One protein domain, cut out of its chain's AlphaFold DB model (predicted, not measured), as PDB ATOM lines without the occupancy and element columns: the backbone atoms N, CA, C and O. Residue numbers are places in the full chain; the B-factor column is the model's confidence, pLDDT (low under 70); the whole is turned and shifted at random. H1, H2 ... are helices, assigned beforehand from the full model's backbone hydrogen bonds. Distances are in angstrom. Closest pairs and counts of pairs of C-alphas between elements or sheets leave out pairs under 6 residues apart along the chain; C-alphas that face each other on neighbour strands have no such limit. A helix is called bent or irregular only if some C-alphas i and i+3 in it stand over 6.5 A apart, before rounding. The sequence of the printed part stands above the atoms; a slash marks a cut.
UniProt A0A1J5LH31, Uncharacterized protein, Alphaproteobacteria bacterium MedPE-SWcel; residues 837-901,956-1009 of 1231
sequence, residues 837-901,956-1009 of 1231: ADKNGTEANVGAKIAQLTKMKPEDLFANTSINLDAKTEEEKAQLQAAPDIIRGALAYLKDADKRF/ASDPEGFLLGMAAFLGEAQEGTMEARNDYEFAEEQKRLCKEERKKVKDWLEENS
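Overview. This is residues 837 to 901 and 956 to 1009 of the 1231 residues of an uncharacterized protein of Alphaproteobacteria bacterium MedPE-SWcel (UniProt A0A1J5LH31). One very long helix, H4, makes the long axis; bent H3 packs on its first part, H2 packs on H3b, and residues 985 to 1009 stick out. The printed part has 119 residues with four named helices, H1 to H4 in chain order. It is all helix and extended, radius of gyration of the C-alphas 22.5 A, spanning 82 by 39 by 18 A.

Along the chain. Find C-alpha 959 at (219.179, 172.536, 117.698); H4 runs 71.7 A to C-alpha 1007 at (232.225, 202.355, 181.622). H3, residues 874 to 897, is one helix by its hydrogen bonds but bent: C-alphas 881 and 884 are 6.7 A apart. Its arms are H3a, 874 to 881, and H3b, 884 to 897, 19.8 A long. H1 is residues 846 to 853, H2 858 to 862.

Arrangement. Look at Ile 887 and Ala 967, closest C-alphas at 5.1 A: H3b touches H4 residues 963 to 977 alone, the same way, at a shallow tilt of 31 degrees. H3a touches H4 residues 960 to 964 alone, closest C-alphas Leu 880 and Leu 964, 6.7 A. H2 touches H3b, closest C-alphas Pro 858 and Arg 888, 5.9 A. H1 is close to H3b but not clearly touching, closest C-alphas Leu 853 and Leu 891, 7.5 A. Every O i to N i+4 pair in H1, H2, H3a, H3b and H4 is within hydrogen-bond range.

Size, cuts and confidence. The farthest C-alphas, Ala 871 and Ser 1009, are 82.2 A apart. Residues 902 to 955 are not printed; C-alphas 901 and 956 are 32.9 A apart. The link from H2 to H3 is long. For low confidence, with pLDDT under 70, look for instance at residues 837 to 848.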
ATOM      1  N   ALA A 837     230.691 169.445 144.149       53.66
ATOM      2  CA  ALA A 837     231.895 168.796 143.640       53.66
ATOM      3  C   ALA A 837     233.036 169.751 143.258       53.66
ATOM      4  O   ALA A 837     232.922 170.636 142.406       53.66
ATOM      5  N   ASP A 838     234.153 169.504 143.937       51.03
ATOM      6  CA  ASP A 838     235.401 170.244 143.895       51.03
ATOM      7  C   ASP A 838     235.935 170.396 142.460       51.03
ATOM      8  O   ASP A 838     235.717 169.540 141.598       51.03
ATOM      9  N   LYS A 839     236.708 171.460 142.202       47.88
ATOM     10  CA  LYS A 839     237.172 171.886 140.858       47.88
ATOM     11  C   LYS A 839     237.973 170.828 140.074       47.88
ATOM     12  O   LYS A 839     238.276 171.071 138.901       47.88
ATOM     13  N   ASN A 840     238.278 169.690 140.704       45.84
ATOM     14  CA  ASN A 840     239.091 168.577 140.219       45.84
ATOM     15  C   ASN A 840     238.410 167.186 140.334       45.84
ATOM     16  O   ASN A 840     239.097 166.180 140.168       45.84
ATOM     17  N   GLY A 841     237.108 167.093 140.636       41.16
ATOM     18  CA  GLY A 841     236.399 165.810 140.770       41.16
ATOM     19  C   GLY A 841     236.198 165.068 139.438       41.16
ATOM     20  O   GLY A 841     235.854 165.675 138.426       41.16
ATOM     21  N   THR A 842     236.420 163.751 139.436       43.12
ATOM     22  CA  THR A 842     236.342 162.858 138.262       43.12
ATOM     23  C   THR A 842     234.981 162.177 138.055       43.12
ATOM     24  O   THR A 842     234.817 161.480 137.055       43.12
ATOM     25  N   GLU A 843     234.010 162.355 138.955       52.50
ATOM     26  CA  GLU A 843     232.672 161.752 138.846       52.50
ATOM     27  C   GLU A 843     231.671 162.705 138.174       52.50
ATOM     28  O   GLU A 843     231.666 163.912 138.412       52.50
ATOM     29  N   ALA A 844     230.842 162.162 137.279       58.59
ATOM     30  CA  ALA A 844     229.848 162.918 136.530       58.59
ATOM     31  C   ALA A 844     228.650 163.261 137.433       58.59
ATOM     32  O   ALA A 844     227.714 162.478 137.522       58.59
ATOM     33  N   ASN A 845     228.670 164.422 138.090       67.56
ATOM     34  CA  ASN A 845     227.509 164.988 138.787       67.56
ATOM     35  C   ASN A 845     227.139 166.376 138.232       67.56
ATOM     36  O   ASN A 845     227.883 166.985 137.453       67.56
ATOM     37  N   VAL A 846     225.942 166.856 138.587       69.88
ATOM     38  CA  VAL A 846     225.353 168.082 138.020       69.88
ATOM     39  C   VAL A 846     226.229 169.304 138.323       69.88
ATOM     40  O   VAL A 846     226.482 170.114 137.428       69.88
ATOM     41  N   GLY A 847     226.776 169.398 139.541       68.38
ATOM     42  CA  GLY A 847     227.687 170.474 139.942       68.38
ATOM     43  C   GLY A 847     228.967 170.516 139.101       68.38
ATOM     44  O   GLY A 847     229.345 171.578 138.596       68.38
ATOM     45  N   ALA A 848     229.593 169.360 138.853       69.88
ATOM     46  CA  ALA A 848     230.780 169.260 138.006       69.88
ATOM     47  C   ALA A 848     230.500 169.654 136.545       69.88
ATOM     48  O   ALA A 848     231.321 170.340 135.930       69.88
ATOM     49  N   LYS A 849     229.342 169.280 135.981       72.50
ATOM     50  CA  LYS A 849     228.967 169.667 134.608       72.50
ATOM     51  C   LYS A 849     228.679 171.159 134.474       72.50
ATOM     52  O   LYS A 849     229.137 171.772 133.511       72.50
ATOM     53  N   ILE A 850     228.001 171.776 135.442       73.31
ATOM     54  CA  ILE A 850     227.782 173.230 135.421       73.31
ATOM     55  C   ILE A 850     229.121 173.975 135.521       73.31
ATOM     56  O   ILE A 850     229.368 174.907 134.755       73.31
ATOM     57  N   ALA A 851     230.040 173.509 136.373       70.06
ATOM     58  CA  ALA A 851     231.394 174.057 136.465       70.06
ATOM     59  C   ALA A 851     232.232 173.860 135.182       70.06
ATOM     60  O   ALA A 851     233.168 174.622 134.924       70.06
ATOM     61  N   GLN A 852     231.937 172.842 134.369       74.00
ATOM     62  CA  GLN A 852     232.525 172.686 133.033       74.00
ATOM     63  C   GLN A 852     231.918 173.687 132.040       74.00
ATOM     64  O   GLN A 852     232.670 174.346 131.321       74.00
ATOM     65  N   LEU A 853     230.593 173.869 132.046       75.31
ATOM     66  CA  LEU A 853     229.889 174.814 131.169       75.31
ATOM     67  C   LEU A 853     230.323 176.270 131.402       75.31
ATOM     68  O   LEU A 853     230.540 177.000 130.437       75.31
ATOM     69  N   THR A 854     230.552 176.688 132.651       72.00
ATOM     70  CA  THR A 854     231.041 178.048 132.977       72.00
ATOM     71  C   THR A 854     232.481 178.316 132.514       72.00
ATOM     72  O   THR A 854     232.895 179.477 132.395       72.00
ATOM     73  N   LYS A 855     233.263 177.262 132.231       74.81
ATOM     74  CA  LYS A 855     234.620 177.354 131.662       74.81
ATOM     75  C   LYS A 855     234.620 177.415 130.129       74.81
ATOM     76  O   LYS A 855     235.601 177.900 129.563       74.81
ATOM     77  N   MET A 856     233.555 176.954 129.466       75.25
ATOM     78  CA  MET A 856     233.403 177.032 128.007       75.25
ATOM     79  C   MET A 856     233.069 178.465 127.570       75.25
ATOM     80  O   MET A 856     232.502 179.247 128.337       75.25
ATOM     81  N   LYS A 857     233.418 178.843 126.332       78.19
ATOM     82  CA  LYS A 857     232.907 180.096 125.764       78.19
ATOM     83  C   LYS A 857     231.467 179.870 125.297       78.19
ATOM     84  O   LYS A 857     231.212 178.830 124.684       78.19
ATOM     85  N   PRO A 858     230.534 180.814 125.520       77.44
ATOM     86  CA  PRO A 858     229.165 180.691 125.017       77.44
ATOM     87  C   PRO A 858     229.116 180.393 123.512       77.44
ATOM     88  O   PRO A 858     228.306 179.596 123.053       77.44
ATOM     89  N   GLU A 859     230.045 180.956 122.741       78.38
ATOM     90  CA  GLU A 859     230.149 180.751 121.294       78.38
ATOM     91  C   GLU A 859     230.457 179.294 120.910       78.38
ATOM     92  O   GLU A 859     229.972 178.819 119.882       78.38
ATOM     93  N   ASP A 860     231.185 178.554 121.751       78.38
ATOM     94  CA  ASP A 860     231.484 177.133 121.531       78.38
ATOM     95  C   ASP A 860     230.226 176.265 121.747       78.38
ATOM     96  O   ASP A 860     230.024 175.244 121.075       78.38
ATOM     97  N   LEU A 861     229.320 176.699 122.633       74.94
ATOM     98  CA  LEU A 861     228.016 176.064 122.844       74.94
ATOM     99  C   LEU A 861     227.063 176.308 121.666       74.94
ATOM    100  O   LEU A 861     226.287 175.411 121.349       74.94
ATOM    101  N   PHE A 862     227.188 177.429 120.951       77.94
ATOM    102  CA  PHE A 862     226.364 177.757 119.773       77.94
ATOM    103  C   PHE A 862     226.934 177.253 118.435       77.94
ATOM    104  O   PHE A 862     226.278 177.329 117.398       77.94
ATOM    105  N   ALA A 863     228.166 176.740 118.408       70.62
ATOM    106  CA  ALA A 863     228.741 176.202 117.179       70.62
ATOM    107  C   ALA A 863     227.895 175.027 116.640       70.62
ATOM    108  O   ALA A 863     227.579 174.106 117.394       70.62
ATOM    109  N   ASN A 864     227.581 175.034 115.339       66.19
ATOM    110  CA  ASN A 864     226.797 174.014 114.618       66.19
ATOM    111  C   ASN A 864     225.292 173.922 114.954       66.19
ATOM    112  O   ASN A 864     224.650 172.956 114.547       66.19
ATOM    113  N   THR A 865     224.696 174.915 115.624       69.62
ATOM    114  CA  THR A 865     223.231 175.019 115.774       69.62
ATOM    115  C   THR A 865     222.656 175.945 114.696       69.62
ATOM    116  O   THR A 865     222.652 177.165 114.860       69.62
ATOM    117  N   SER A 866     222.209 175.393 113.563       65.25
ATOM    118  CA  SER A 866     221.506 176.153 112.513       65.25
ATOM    119  C   SER A 866     219.996 175.940 112.614       65.25
ATOM    120  O   SER A 866     219.534 174.804 112.566       65.25
ATOM    121  N   ILE A 867     219.238 177.033 112.731       74.31
ATOM    122  CA  ILE A 867     217.781 177.025 112.926       74.31
ATOM    123  C   ILE A 867     217.116 177.814 111.798       74.31
ATOM    124  O   ILE A 867     217.557 178.914 111.461       74.31
ATOM    125  N   ASN A 868     216.048 177.262 111.217       76.69
ATOM    126  CA  ASN A 868     215.251 177.944 110.200       76.69
ATOM    127  C   ASN A 868     214.119 178.745 110.860       76.69
ATOM    128  O   ASN A 868     213.026 178.228 111.086       76.69
ATOM    129  N   LEU A 869     214.389 180.016 111.152       74.06
ATOM    130  CA  LEU A 869     213.443 180.900 111.835       74.06
ATOM    131  C   LEU A 869     212.198 181.219 110.994       74.06
ATOM    132  O   LEU A 869     211.153 181.493 111.570       74.06
ATOM    133  N   ASP A 870     212.258 181.143 109.661       71.38
ATOM    134  CA  ASP A 870     211.148 181.544 108.780       71.38
ATOM    135  C   ASP A 870     209.938 180.595 108.851       71.38
ATOM    136  O   ASP A 870     208.823 180.984 108.505       71.38
ATOM    137  N   ALA A 871     210.139 179.364 109.333       73.12
ATOM    138  CA  ALA A 871     209.110 178.328 109.446       73.12
ATOM    139  C   ALA A 871     208.370 178.315 110.803       73.12
ATOM    140  O   ALA A 871     207.568 177.411 111.045       73.12
ATOM    141  N   LYS A 872     208.650 179.275 111.694       78.44
ATOM    142  CA  LYS A 872     208.163 179.304 113.083       78.44
ATOM    143  C   LYS A 872     207.124 180.391 113.333       78.44
ATOM    144  O   LYS A 872     207.023 181.357 112.575       78.44
ATOM    145  N   THR A 873     206.344 180.237 114.399       83.25
ATOM    146  CA  THR A 873     205.429 181.286 114.873       83.25
ATOM    147  C   THR A 873     206.210 182.480 115.431       83.25
ATOM    148  O   THR A 873     207.370 182.350 115.814       83.25
ATOM    149  N   GLU A 874     205.598 183.666 115.482       77.50
ATOM    150  CA  GLU A 874     206.272 184.869 116.004       77.50
ATOM    151  C   GLU A 874     206.685 184.729 117.483       77.50
ATOM    152  O   GLU A 874     207.732 185.241 117.877       77.50
ATOM    153  N   GLU A 875     205.927 183.975 118.288       75.44
ATOM    154  CA  GLU A 875     206.285 183.657 119.680       75.44
ATOM    155  C   GLU A 875     207.508 182.728 119.766       75.44
ATOM    156  O   GLU A 875     208.450 183.017 120.503       75.44
ATOM    157  N   GLU A 876     207.548 181.654 118.970       76.44
ATOM    158  CA  GLU A 876     208.694 180.732 118.918       76.44
ATOM    159  C   GLU A 876     209.957 181.421 118.385       76.44
ATOM    160  O   GLU A 876     211.055 181.192 118.896       76.44
ATOM    161  N   LYS A 877     209.818 182.308 117.387       78.56
ATOM    162  CA  LYS A 877     210.934 183.126 116.889       78.56
ATOM    163  C   LYS A 877     211.502 184.014 117.990       78.56
ATOM    164  O   LYS A 877     212.719 184.064 118.141       78.56
ATOM    165  N   ALA A 878     210.647 184.685 118.764       81.00
ATOM    166  CA  ALA A 878     211.084 185.545 119.860       81.00
ATOM    167  C   ALA A 878     211.826 184.751 120.953       81.00
ATOM    168  O   ALA A 878     212.882 185.184 121.414       81.00
ATOM    169  N   GLN A 879     211.326 183.566 121.320       79.44
ATOM    170  CA  GLN A 879     211.966 182.691 122.311       79.44
ATOM    171  C   GLN A 879     213.326 182.158 121.829       79.44
ATOM    172  O   GLN A 879     214.315 182.242 122.560       79.44
ATOM    173  N   LEU A 880     213.409 181.674 120.585       82.25
ATOM    174  CA  LEU A 880     214.654 181.165 119.993       82.25
ATOM    175  C   LEU A 880     215.693 182.272 119.755       82.25
ATOM    176  O   LEU A 880     216.892 182.011 119.838       82.25
ATOM    177  N   GLN A 881     215.256 183.508 119.492       82.31
ATOM    178  CA  GLN A 881     216.142 184.673 119.391       82.31
ATOM    179  C   GLN A 881     216.653 185.145 120.760       82.31
ATOM    180  O   GLN A 881     217.793 185.597 120.845       82.31
ATOM    181  N   ALA A 882     215.855 185.011 121.826       83.25
ATOM    182  CA  ALA A 882     216.239 185.397 123.187       83.25
ATOM    183  C   ALA A 882     217.134 184.359 123.891       83.25
ATOM    184  O   ALA A 882     217.987 184.727 124.701       83.25
ATOM    185  N   ALA A 883     216.978 183.066 123.584       84.38
ATOM    186  CA  ALA A 883     217.691 181.973 124.252       84.38
ATOM    187  C   ALA A 883     219.234 182.118 124.262       84.38
ATOM    188  O   ALA A 883     219.831 181.935 125.326       84.38
ATOM    189  N   PRO A 884     219.917 182.513 123.164       83.88
ATOM    190  CA  PRO A 884     221.361 182.754 123.188       83.88
ATOM    191  C   PRO A 884     221.791 183.867 124.152       83.88
ATOM    192  O   PRO A 884     222.842 183.754 124.783       83.88
ATOM    193  N   ASP A 885     220.996 184.931 124.286       83.19
ATOM    194  CA  ASP A 885     221.294 186.039 125.200       83.19
ATOM    195  C   ASP A 885     221.072 185.639 126.662       83.19
ATOM    196  O   ASP A 885     221.891 185.981 127.516       83.19
ATOM    197  N   ILE A 886     220.045 184.826 126.934       83.31
ATOM    198  CA  ILE A 886     219.803 184.217 128.250       83.31
ATOM    199  C   ILE A 886     220.978 183.311 128.642       83.31
ATOM    200  O   ILE A 886     221.538 183.472 129.724       83.31
ATOM    201  N   ILE A 887     221.424 182.424 127.746       84.69
ATOM    202  CA  ILE A 887     222.562 181.519 127.990       84.69
ATOM    203  C   ILE A 887     223.850 182.311 128.261       84.69
ATOM    204  O   ILE A 887     224.581 182.004 129.206       84.69
ATOM    205  N   ARG A 888     224.136 183.357 127.469       84.88
ATOM    206  CA  ARG A 888     225.300 184.237 127.695       84.88
ATOM    207  C   ARG A 888     225.226 184.933 129.051       84.88
ATOM    208  O   ARG A 888     226.224 184.948 129.772       84.88
ATOM    209  N   GLY A 889     224.067 185.503 129.385       83.12
ATOM    210  CA  GLY A 889     223.827 186.191 130.652       83.12
ATOM    211  C   GLY A 889     224.004 185.265 131.854       83.12
ATOM    212  O   GLY A 889     224.753 185.598 132.775       83.12
ATOM    213  N   ALA A 890     223.407 184.075 131.797       82.31
ATOM    214  CA  ALA A 890     223.484 183.069 132.848       82.31
ATOM    215  C   ALA A 890     224.910 182.554 133.066       82.31
ATOM    216  O   ALA A 890     225.395 182.562 134.195       82.31
ATOM    217  N   LEU A 891     225.638 182.191 132.003       81.81
ATOM    218  CA  LEU A 891     227.030 181.735 132.129       81.81
ATOM    219  C   LEU A 891     227.959 182.837 132.649       81.81
ATOM    220  O   LEU A 891     228.850 182.553 133.451       81.81
ATOM    221  N   ALA A 892     227.762 184.088 132.222       81.69
ATOM    222  CA  ALA A 892     228.534 185.222 132.723       81.69
ATOM    223  C   ALA A 892     228.271 185.471 134.216       81.69
ATOM    224  O   ALA A 892     229.226 185.654 134.975       81.69
ATOM    225  N   TYR A 893     227.003 185.423 134.638       79.94
ATOM    226  CA  TYR A 893     226.608 185.569 136.038       79.94
ATOM    227  C   TYR A 893     227.170 184.436 136.903       79.94
ATOM    228  O   TYR A 893     227.854 184.697 137.892       79.94
ATOM    229  N   LEU A 894     226.954 183.182 136.495       75.25
ATOM    230  CA  LEU A 894     227.440 181.994 137.200       75.25
ATOM    231  C   LEU A 894     228.967 182.002 137.326       75.25
ATOM    232  O   LEU A 894     229.491 181.707 138.392       75.25
ATOM    233  N   LYS A 895     229.698 182.414 136.283       74.56
ATOM    234  CA  LYS A 895     231.167 182.530 136.308       74.56
ATOM    235  C   LYS A 895     231.683 183.602 137.273       74.56
ATOM    236  O   LYS A 895     232.782 183.456 137.814       74.56
ATOM    237  N   ASP A 896     230.946 184.696 137.455       71.19
ATOM    238  CA  ASP A 896     231.313 185.726 138.432       71.19
ATOM    239  C   ASP A 896     230.953 185.298 139.863       71.19
ATOM    240  O   ASP A 896     231.761 185.463 140.782       71.19
ATOM    241  N   ALA A 897     229.795 184.656 140.033       66.44
ATOM    242  CA  ALA A 897     229.335 184.105 141.303       66.44
ATOM    243  C   ALA A 897     230.217 182.944 141.813       66.44
ATOM    244  O   ALA A 897     230.549 182.927 142.998       66.44
ATOM    245  N   ASP A 898     230.707 182.062 140.931       58.50
ATOM    246  CA  ASP A 898     231.561 180.889 141.232       58.50
ATOM    247  C   ASP A 898     232.900 181.242 141.924       58.50
ATOM    248  O   ASP A 898     233.584 180.397 142.504       58.50
ATOM    249  N   LYS A 899     233.300 182.522 141.918       56.28
ATOM    250  CA  LYS A 899     234.474 183.007 142.669       56.28
ATOM    251  C   LYS A 899     234.222 183.170 144.172       56.28
ATOM    252  O   LYS A 899     235.191 183.275 144.920       56.28
ATOM    253  N   ARG A 900     232.960 183.260 144.605       52.38
ATOM    254  CA  ARG A 900     232.557 183.541 145.999       52.38
ATOM    255  C   ARG A 900     231.504 182.571 146.533       52.38
ATOM    256  O   ARG A 900     231.453 182.356 147.737       52.38
ATOM    257  N   PHE A 901     230.718 181.969 145.648       53.56
ATOM    258  CA  PHE A 901     229.600 181.096 145.967       53.56
ATOM    259  C   PHE A 901     229.684 179.865 145.067       53.56
ATOM    260  O   PHE A 901     229.437 179.944 143.868       53.56
ATOM    261  N   ALA A 956     223.192 168.483 117.731       74.44
ATOM    262  CA  ALA A 956     223.240 168.445 116.265       74.44
ATOM    263  C   ALA A 956     221.937 167.944 115.610       74.44
ATOM    264  O   ALA A 956     221.667 168.286 114.460       74.44
ATOM    265  N   SER A 957     221.156 167.120 116.314       77.81
ATOM    266  CA  SER A 957     219.914 166.516 115.815       77.81
ATOM    267  C   SER A 957     218.665 167.336 116.145       77.81
ATOM    268  O   SER A 957     217.708 167.288 115.380       77.81
ATOM    269  N   ASP A 958     218.683 168.093 117.247       83.00
ATOM    270  CA  ASP A 958     217.614 169.004 117.671       83.00
ATOM    271  C   ASP A 958     218.195 170.333 118.210       83.00
ATOM    272  O   ASP A 958     218.330 170.533 119.423       83.00
ATOM    273  N   PRO A 959     218.581 171.259 117.313       80.62
ATOM    274  CA  PRO A 959     219.179 172.536 117.698       80.62
ATOM    275  C   PRO A 959     218.220 173.464 118.457       80.62
ATOM    276  O   PRO A 959     218.666 174.284 119.259       80.62
ATOM    277  N   GLU A 960     216.915 173.362 118.194       82.31
ATOM    278  CA  GLU A 960     215.885 174.199 118.819       82.31
ATOM    279  C   GLU A 960     215.620 173.750 120.258       82.31
ATOM    280  O   GLU A 960     215.691 174.572 121.176       82.31
ATOM    281  N   GLY A 961     215.401 172.445 120.463       81.81
ATOM    282  CA  GLY A 961     215.249 171.854 121.791       81.81
ATOM    283  C   GLY A 961     216.497 172.041 122.653       81.81
ATOM    284  O   GLY A 961     216.383 172.361 123.835       81.81
ATOM    285  N   PHE A 962     217.692 171.962 122.055       86.81
ATOM    286  CA  PHE A 962     218.944 172.270 122.749       86.81
ATOM    287  C   PHE A 962     219.002 173.718 123.256       86.81
ATOM    288  O   PHE A 962     219.296 173.929 124.430       86.81
ATOM    289  N   LEU A 963     218.740 174.720 122.404       84.12
ATOM    290  CA  LEU A 963     218.854 176.128 122.812       84.12
ATOM    291  C   LEU A 963     217.825 176.505 123.879       84.12
ATOM    292  O   LEU A 963     218.184 177.168 124.851       84.12
ATOM    293  N   LEU A 964     216.569 176.086 123.715       84.62
ATOM    294  CA  LEU A 964     215.513 176.392 124.682       84.62
ATOM    295  C   LEU A 964     215.732 175.642 126.005       84.62
ATOM    296  O   LEU A 964     215.659 176.261 127.064       84.62
ATOM    297  N   GLY A 965     216.080 174.351 125.949       84.00
ATOM    298  CA  GLY A 965     216.365 173.542 127.137       84.00
ATOM    299  C   GLY A 965     217.597 174.027 127.904       84.00
ATOM    300  O   GLY A 965     217.561 174.157 129.123       84.00
ATOM    301  N   MET A 966     218.671 174.398 127.199       85.88
ATOM    302  CA  MET A 966     219.880 174.941 127.825       85.88
ATOM    303  C   MET A 966     219.646 176.336 128.427       85.88
ATOM    304  O   MET A 966     220.185 176.642 129.491       85.88
ATOM    305  N   ALA A 967     218.836 177.184 127.781       83.81
ATOM    306  CA  ALA A 967     218.454 178.488 128.324       83.81
ATOM    307  C   ALA A 967     217.597 178.356 129.591       83.81
ATOM    308  O   ALA A 967     217.832 179.093 130.547       83.81
ATOM    309  N   ALA A 968     216.655 177.408 129.622       81.81
ATOM    310  CA  ALA A 968     215.844 177.119 130.804       81.81
ATOM    311  C   ALA A 968     216.707 176.594 131.964       81.81
ATOM    312  O   ALA A 968     216.711 177.189 133.041       81.81
ATOM    313  N   PHE A 969     217.523 175.565 131.714       82.56
ATOM    314  CA  PHE A 969     218.395 174.960 132.724       82.56
ATOM    315  C   PHE A 969     219.387 175.969 133.332       82.56
ATOM    316  O   PHE A 969     219.526 176.071 134.552       82.56
ATOM    317  N   LEU A 970     220.071 176.760 132.493       80.62
ATOM    318  CA  LEU A 970     221.015 177.776 132.972       80.62
ATOM    319  C   LEU A 970     220.313 178.976 133.625       80.62
ATOM    320  O   LEU A 970     220.887 179.585 134.527       80.62
ATOM    321  N   GLY A 971     219.092 179.304 133.197       78.62
ATOM    322  CA  GLY A 971     218.260 180.332 133.821       78.62
ATOM    323  C   GLY A 971     217.864 179.967 135.253       78.62
ATOM    324  O   GLY A 971     218.046 180.777 136.161       78.62
ATOM    325  N   GLU A 972     217.417 178.731 135.483       74.94
ATOM    326  CA  GLU A 972     217.102 178.229 136.829       74.94
ATOM    327  C   GLU A 972     218.346 178.154 137.724       74.94
ATOM    328  O   GLU A 972     218.314 178.560 138.890       74.94
ATOM    329  N   ALA A 973     219.474 177.706 137.166       72.62
ATOM    330  CA  ALA A 973     220.761 177.711 137.852       72.62
ATOM    331  C   ALA A 973     221.194 179.128 138.276       72.62
ATOM    332  O   ALA A 973     221.688 179.332 139.392       72.62
ATOM    333  N   GLN A 974     221.010 180.118 137.397       75.94
ATOM    334  CA  GLN A 974     221.304 181.522 137.678       75.94
ATOM    335  C   GLN A 974     220.408 182.071 138.796       75.94
ATOM    336  O   GLN A 974     220.930 182.674 139.734       75.94
ATOM    337  N   GLU A 975     219.093 181.849 138.718       72.81
ATOM    338  CA  GLU A 975     218.116 182.295 139.721       72.81
ATOM    339  C   GLU A 975     218.457 181.738 141.112       72.81
ATOM    340  O   GLU A 975     218.618 182.501 142.066       72.81
ATOM    341  N   GLY A 976     218.711 180.429 141.214       67.62
ATOM    342  CA  GLY A 976     219.096 179.807 142.483       67.62
ATOM    343  C   GLY A 976     220.431 180.320 143.044       67.62
ATOM    344  O   GLY A 976     220.614 180.387 144.259       67.62
ATOM    345  N   THR A 977     221.369 180.719 142.180       71.38
ATOM    346  CA  THR A 977     222.640 181.330 142.613       71.38
ATOM    347  C   THR A 977     222.434 182.761 143.120       71.38
ATOM    348  O   THR A 977     223.094 183.184 144.073       71.38
ATOM    349  N   MET A 978     221.521 183.514 142.497       72.62
ATOM    350  CA  MET A 978     221.150 184.867 142.921       72.62
ATOM    351  C   MET A 978     220.528 184.870 144.320       72.62
ATOM    352  O   MET A 978     220.923 185.683 145.155       72.62
ATOM    353  N   GLU A 979     219.600 183.954 144.592       70.69
ATOM    354  CA  GLU A 979     218.950 183.824 145.903       70.69
ATOM    355  C   GLU A 979     219.962 183.504 147.010       70.69
ATOM    356  O   GLU A 979     220.042 184.228 148.001       70.69
ATOM    357  N   ALA A 980     220.824 182.504 146.795       67.81
ATOM    358  CA  ALA A 980     221.844 182.116 147.772       67.81
ATOM    359  C   ALA A 980     222.827 183.257 148.096       67.81
ATOM    360  O   ALA A 980     223.276 183.406 149.236       67.81
ATOM    361  N   ARG A 981     223.161 184.085 147.099       72.88
ATOM    362  CA  ARG A 981     223.988 185.277 147.295       72.88
ATOM    363  C   ARG A 981     223.270 186.341 148.128       72.88
ATOM    364  O   ARG A 981     223.896 186.919 149.014       72.88
ATOM    365  N   ASN A 982     221.991 186.595 147.854       76.88
ATOM    366  CA  ASN A 982     221.197 187.569 148.605       76.88
ATOM    367  C   ASN A 982     221.057 187.160 150.076       76.88
ATOM    368  O   ASN A 982     221.228 188.002 150.957       76.88
ATOM    369  N   ASP A 983     220.823 185.874 150.347       73.12
ATOM    370  CA  ASP A 983     220.715 185.350 151.711       73.12
ATOM    371  C   ASP A 983     222.043 185.480 152.475       73.12
ATOM    372  O   ASP A 983     222.057 185.893 153.634       73.12
ATOM    373  N   TYR A 984     223.179 185.205 151.820       75.94
ATOM    374  CA  TYR A 984     224.511 185.436 152.394       75.94
ATOM    375  C   TYR A 984     224.762 186.911 152.731       75.94
ATOM    376  O   TYR A 984     225.209 187.231 153.836       75.94
ATOM    377  N   GLU A 985     224.503 187.810 151.775       80.25
ATOM    378  CA  GLU A 985     224.705 189.252 151.957       80.25
ATOM    379  C   GLU A 985     223.801 189.788 153.082       80.25
ATOM    380  O   GLU A 985     224.250 190.588 153.904       80.25
ATOM    381  N   PHE A 986     222.571 189.276 153.188       81.50
ATOM    382  CA  PHE A 986     221.660 189.565 154.291       81.50
ATOM    383  C   PHE A 986     222.214 189.093 155.645       81.50
ATOM    384  O   PHE A 986     222.250 189.878 156.593       81.50
ATOM    385  N   ALA A 987     222.699 187.852 155.739       82.06
ATOM    386  CA  ALA A 987     223.241 187.293 156.979       82.06
ATOM    387  C   ALA A 987     224.443 188.079 157.515       82.06
ATOM    388  O   ALA A 987     224.513 188.385 158.707       82.06
ATOM    389  N   GLU A 988     225.394 188.415 156.640       84.12
ATOM    390  CA  GLU A 988     226.590 189.170 157.021       84.12
ATOM    391  C   GLU A 988     226.251 190.612 157.422       84.12
ATOM    392  O   GLU A 988     226.831 191.125 158.383       84.12
ATOM    393  N   GLU A 989     225.273 191.244 156.769       87.44
ATOM    394  CA  GLU A 989     224.811 192.576 157.164       87.44
ATOM    395  C   GLU A 989     224.110 192.557 158.533       87.44
ATOM    396  O   GLU A 989     224.424 193.382 159.394       87.44
ATOM    397  N   GLN A 990     223.233 191.583 158.799       88.00
ATOM    398  CA  GLN A 990     222.580 191.457 160.111       88.00
ATOM    399  C   GLN A 990     223.578 191.114 161.220       88.00
ATOM    400  O   GLN A 990     223.529 191.683 162.310       88.00
ATOM    401  N   LYS A 991     224.556 190.252 160.937       90.25
ATOM    402  CA  LYS A 991     225.655 189.949 161.859       90.25
ATOM    403  C   LYS A 991     226.493 191.185 162.182       90.25
ATOM    404  O   LYS A 991     226.868 191.382 163.342       90.25
ATOM    405  N   ARG A 992     226.777 192.036 161.187       93.12
ATOM    406  CA  ARG A 992     227.467 193.320 161.380       93.12
ATOM    407  C   ARG A 992     226.665 194.236 162.306       93.12
ATOM    408  O   ARG A 992     227.231 194.731 163.279       93.12
ATOM    409  N   LEU A 993     225.366 194.404 162.052       88.00
ATOM    410  CA  LEU A 993     224.469 195.217 162.883       88.00
ATOM    411  C   LEU A 993     224.373 194.687 164.321       88.00
ATOM    412  O   LEU A 993     224.521 195.454 165.272       88.00
ATOM    413  N   CYS A 994     224.219 193.373 164.490       88.25
ATOM    414  CA  CYS A 994     224.169 192.744 165.808       88.25
ATOM    415  C   CYS A 994     225.463 192.983 166.594       88.25
ATOM    416  O   CYS A 994     225.427 193.271 167.789       88.25
ATOM    417  N   LYS A 995     226.618 192.896 165.921       91.38
ATOM    418  CA  LYS A 995     227.929 193.160 166.526       91.38
ATOM    419  C   LYS A 995     228.078 194.618 166.970       91.38
ATOM    420  O   LYS A 995     228.708 194.868 167.996       91.38
ATOM    421  N   GLU A 996     227.527 195.565 166.217       91.69
ATOM    422  CA  GLU A 996     227.550 196.990 166.565       91.69
ATOM    423  C   GLU A 996     226.719 197.287 167.816       91.69
ATOM    424  O   GLU A 996     227.214 197.960 168.716       91.69
ATOM    425  N   GLU A 997     225.504 196.746 167.923       86.38
ATOM    426  CA  GLU A 997     224.646 196.938 169.106       86.38
ATOM    427  C   GLU A 997     225.197 196.217 170.342       86.38
ATOM    428  O   GLU A 997     225.271 196.801 171.423       86.38
ATOM    429  N   ARG A 998     225.700 194.987 170.162       88.69
ATOM    430  CA  ARG A 998     226.447 194.245 171.190       88.69
ATOM    431  C   ARG A 998     227.588 195.081 171.763       88.69
ATOM    432  O   ARG A 998     227.793 195.102 172.975       88.69
ATOM    433  N   LYS A 999     228.344 195.765 170.899       91.38
ATOM    434  CA  LYS A 999     229.463 196.606 171.324       91.38
ATOM    435  C   LYS A 999     228.994 197.771 172.202       91.38
ATOM    436  O   LYS A 999     229.594 197.988 173.242       91.38
ATOM    437  N   LYS A1000     227.903 198.459 171.847       88.38
ATOM    438  CA  LYS A1000     227.378 199.587 172.644       88.38
ATOM    439  C   LYS A1000     227.032 199.189 174.082       88.38
ATOM    440  O   LYS A1000     227.373 199.913 175.009       88.38
ATOM    441  N   VAL A1001     226.380 198.037 174.271       84.06
ATOM    442  CA  VAL A1001     226.033 197.531 175.613       84.06
ATOM    443  C   VAL A1001     227.283 197.156 176.405       84.06
ATOM    444  O   VAL A1001     227.366 197.463 177.589       84.06
ATOM    445  N   LYS A1002     228.267 196.517 175.761       84.81
ATOM    446  CA  LYS A1002     229.530 196.152 176.415       84.81
ATOM    447  C   LYS A1002     230.348 197.369 176.823       84.81
ATOM    448  O   LYS A1002     230.755 197.435 177.975       84.81
ATOM    449  N   ASP A1003     230.513 198.331 175.916       86.56
ATOM    450  CA  ASP A1003     231.204 199.590 176.197       86.56
ATOM    451  C   ASP A1003     230.519 200.302 177.391       86.56
ATOM    452  O   ASP A1003     231.192 200.717 178.332       86.56
ATOM    453  N   TRP A1004     229.177 200.331 177.440       79.94
ATOM    454  CA  TRP A1004     228.430 200.898 178.575       79.94
ATOM    455  C   TRP A1004     228.654 200.139 179.892       79.94
ATOM    456  O   TRP A1004     228.871 200.757 180.937       79.94
ATOM    457  N   LEU A1005     228.599 198.802 179.862       77.25
ATOM    458  CA  LEU A1005     228.805 197.957 181.045       77.25
ATOM    459  C   LEU A1005     230.235 198.063 181.584       77.25
ATOM    460  O   LEU A1005     230.420 197.937 182.792       77.25
ATOM    461  N   GLU A1006     231.225 198.286 180.719       78.31
ATOM    462  CA  GLU A1006     232.616 198.535 181.106       78.31
ATOM    463  C   GLU A1006     232.783 199.931 181.733       78.31
ATOM    464  O   GLU A1006     233.395 200.052 182.799       78.31
ATOM    465  N   GLU A1007     232.176 200.965 181.137       74.00
ATOM    466  CA  GLU A1007     232.225 202.355 181.622       74.00
ATOM    467  C   GLU A1007     231.508 202.565 182.973       74.00
ATOM    468  O   GLU A1007     231.923 203.419 183.757       74.00
ATOM    469  N   ASN A1008     230.475 201.772 183.287       66.56
ATOM    470  CA  ASN A1008     229.635 201.916 184.491       66.56
ATOM    471  C   ASN A1008     229.848 200.787 185.525       66.56
ATOM    472  O   ASN A1008     228.973 200.508 186.345       66.56
ATOM    473  N   SER A1009     231.004 200.119 185.475       53.94
ATOM    474  CA  SER A1009     231.186 198.751 185.978       53.94
ATOM    475  C   SER A1009     231.195 198.503 187.492       53.94
ATOM    476  O   SER A1009     231.274 197.334 187.865       53.94
TER     477      SER A1009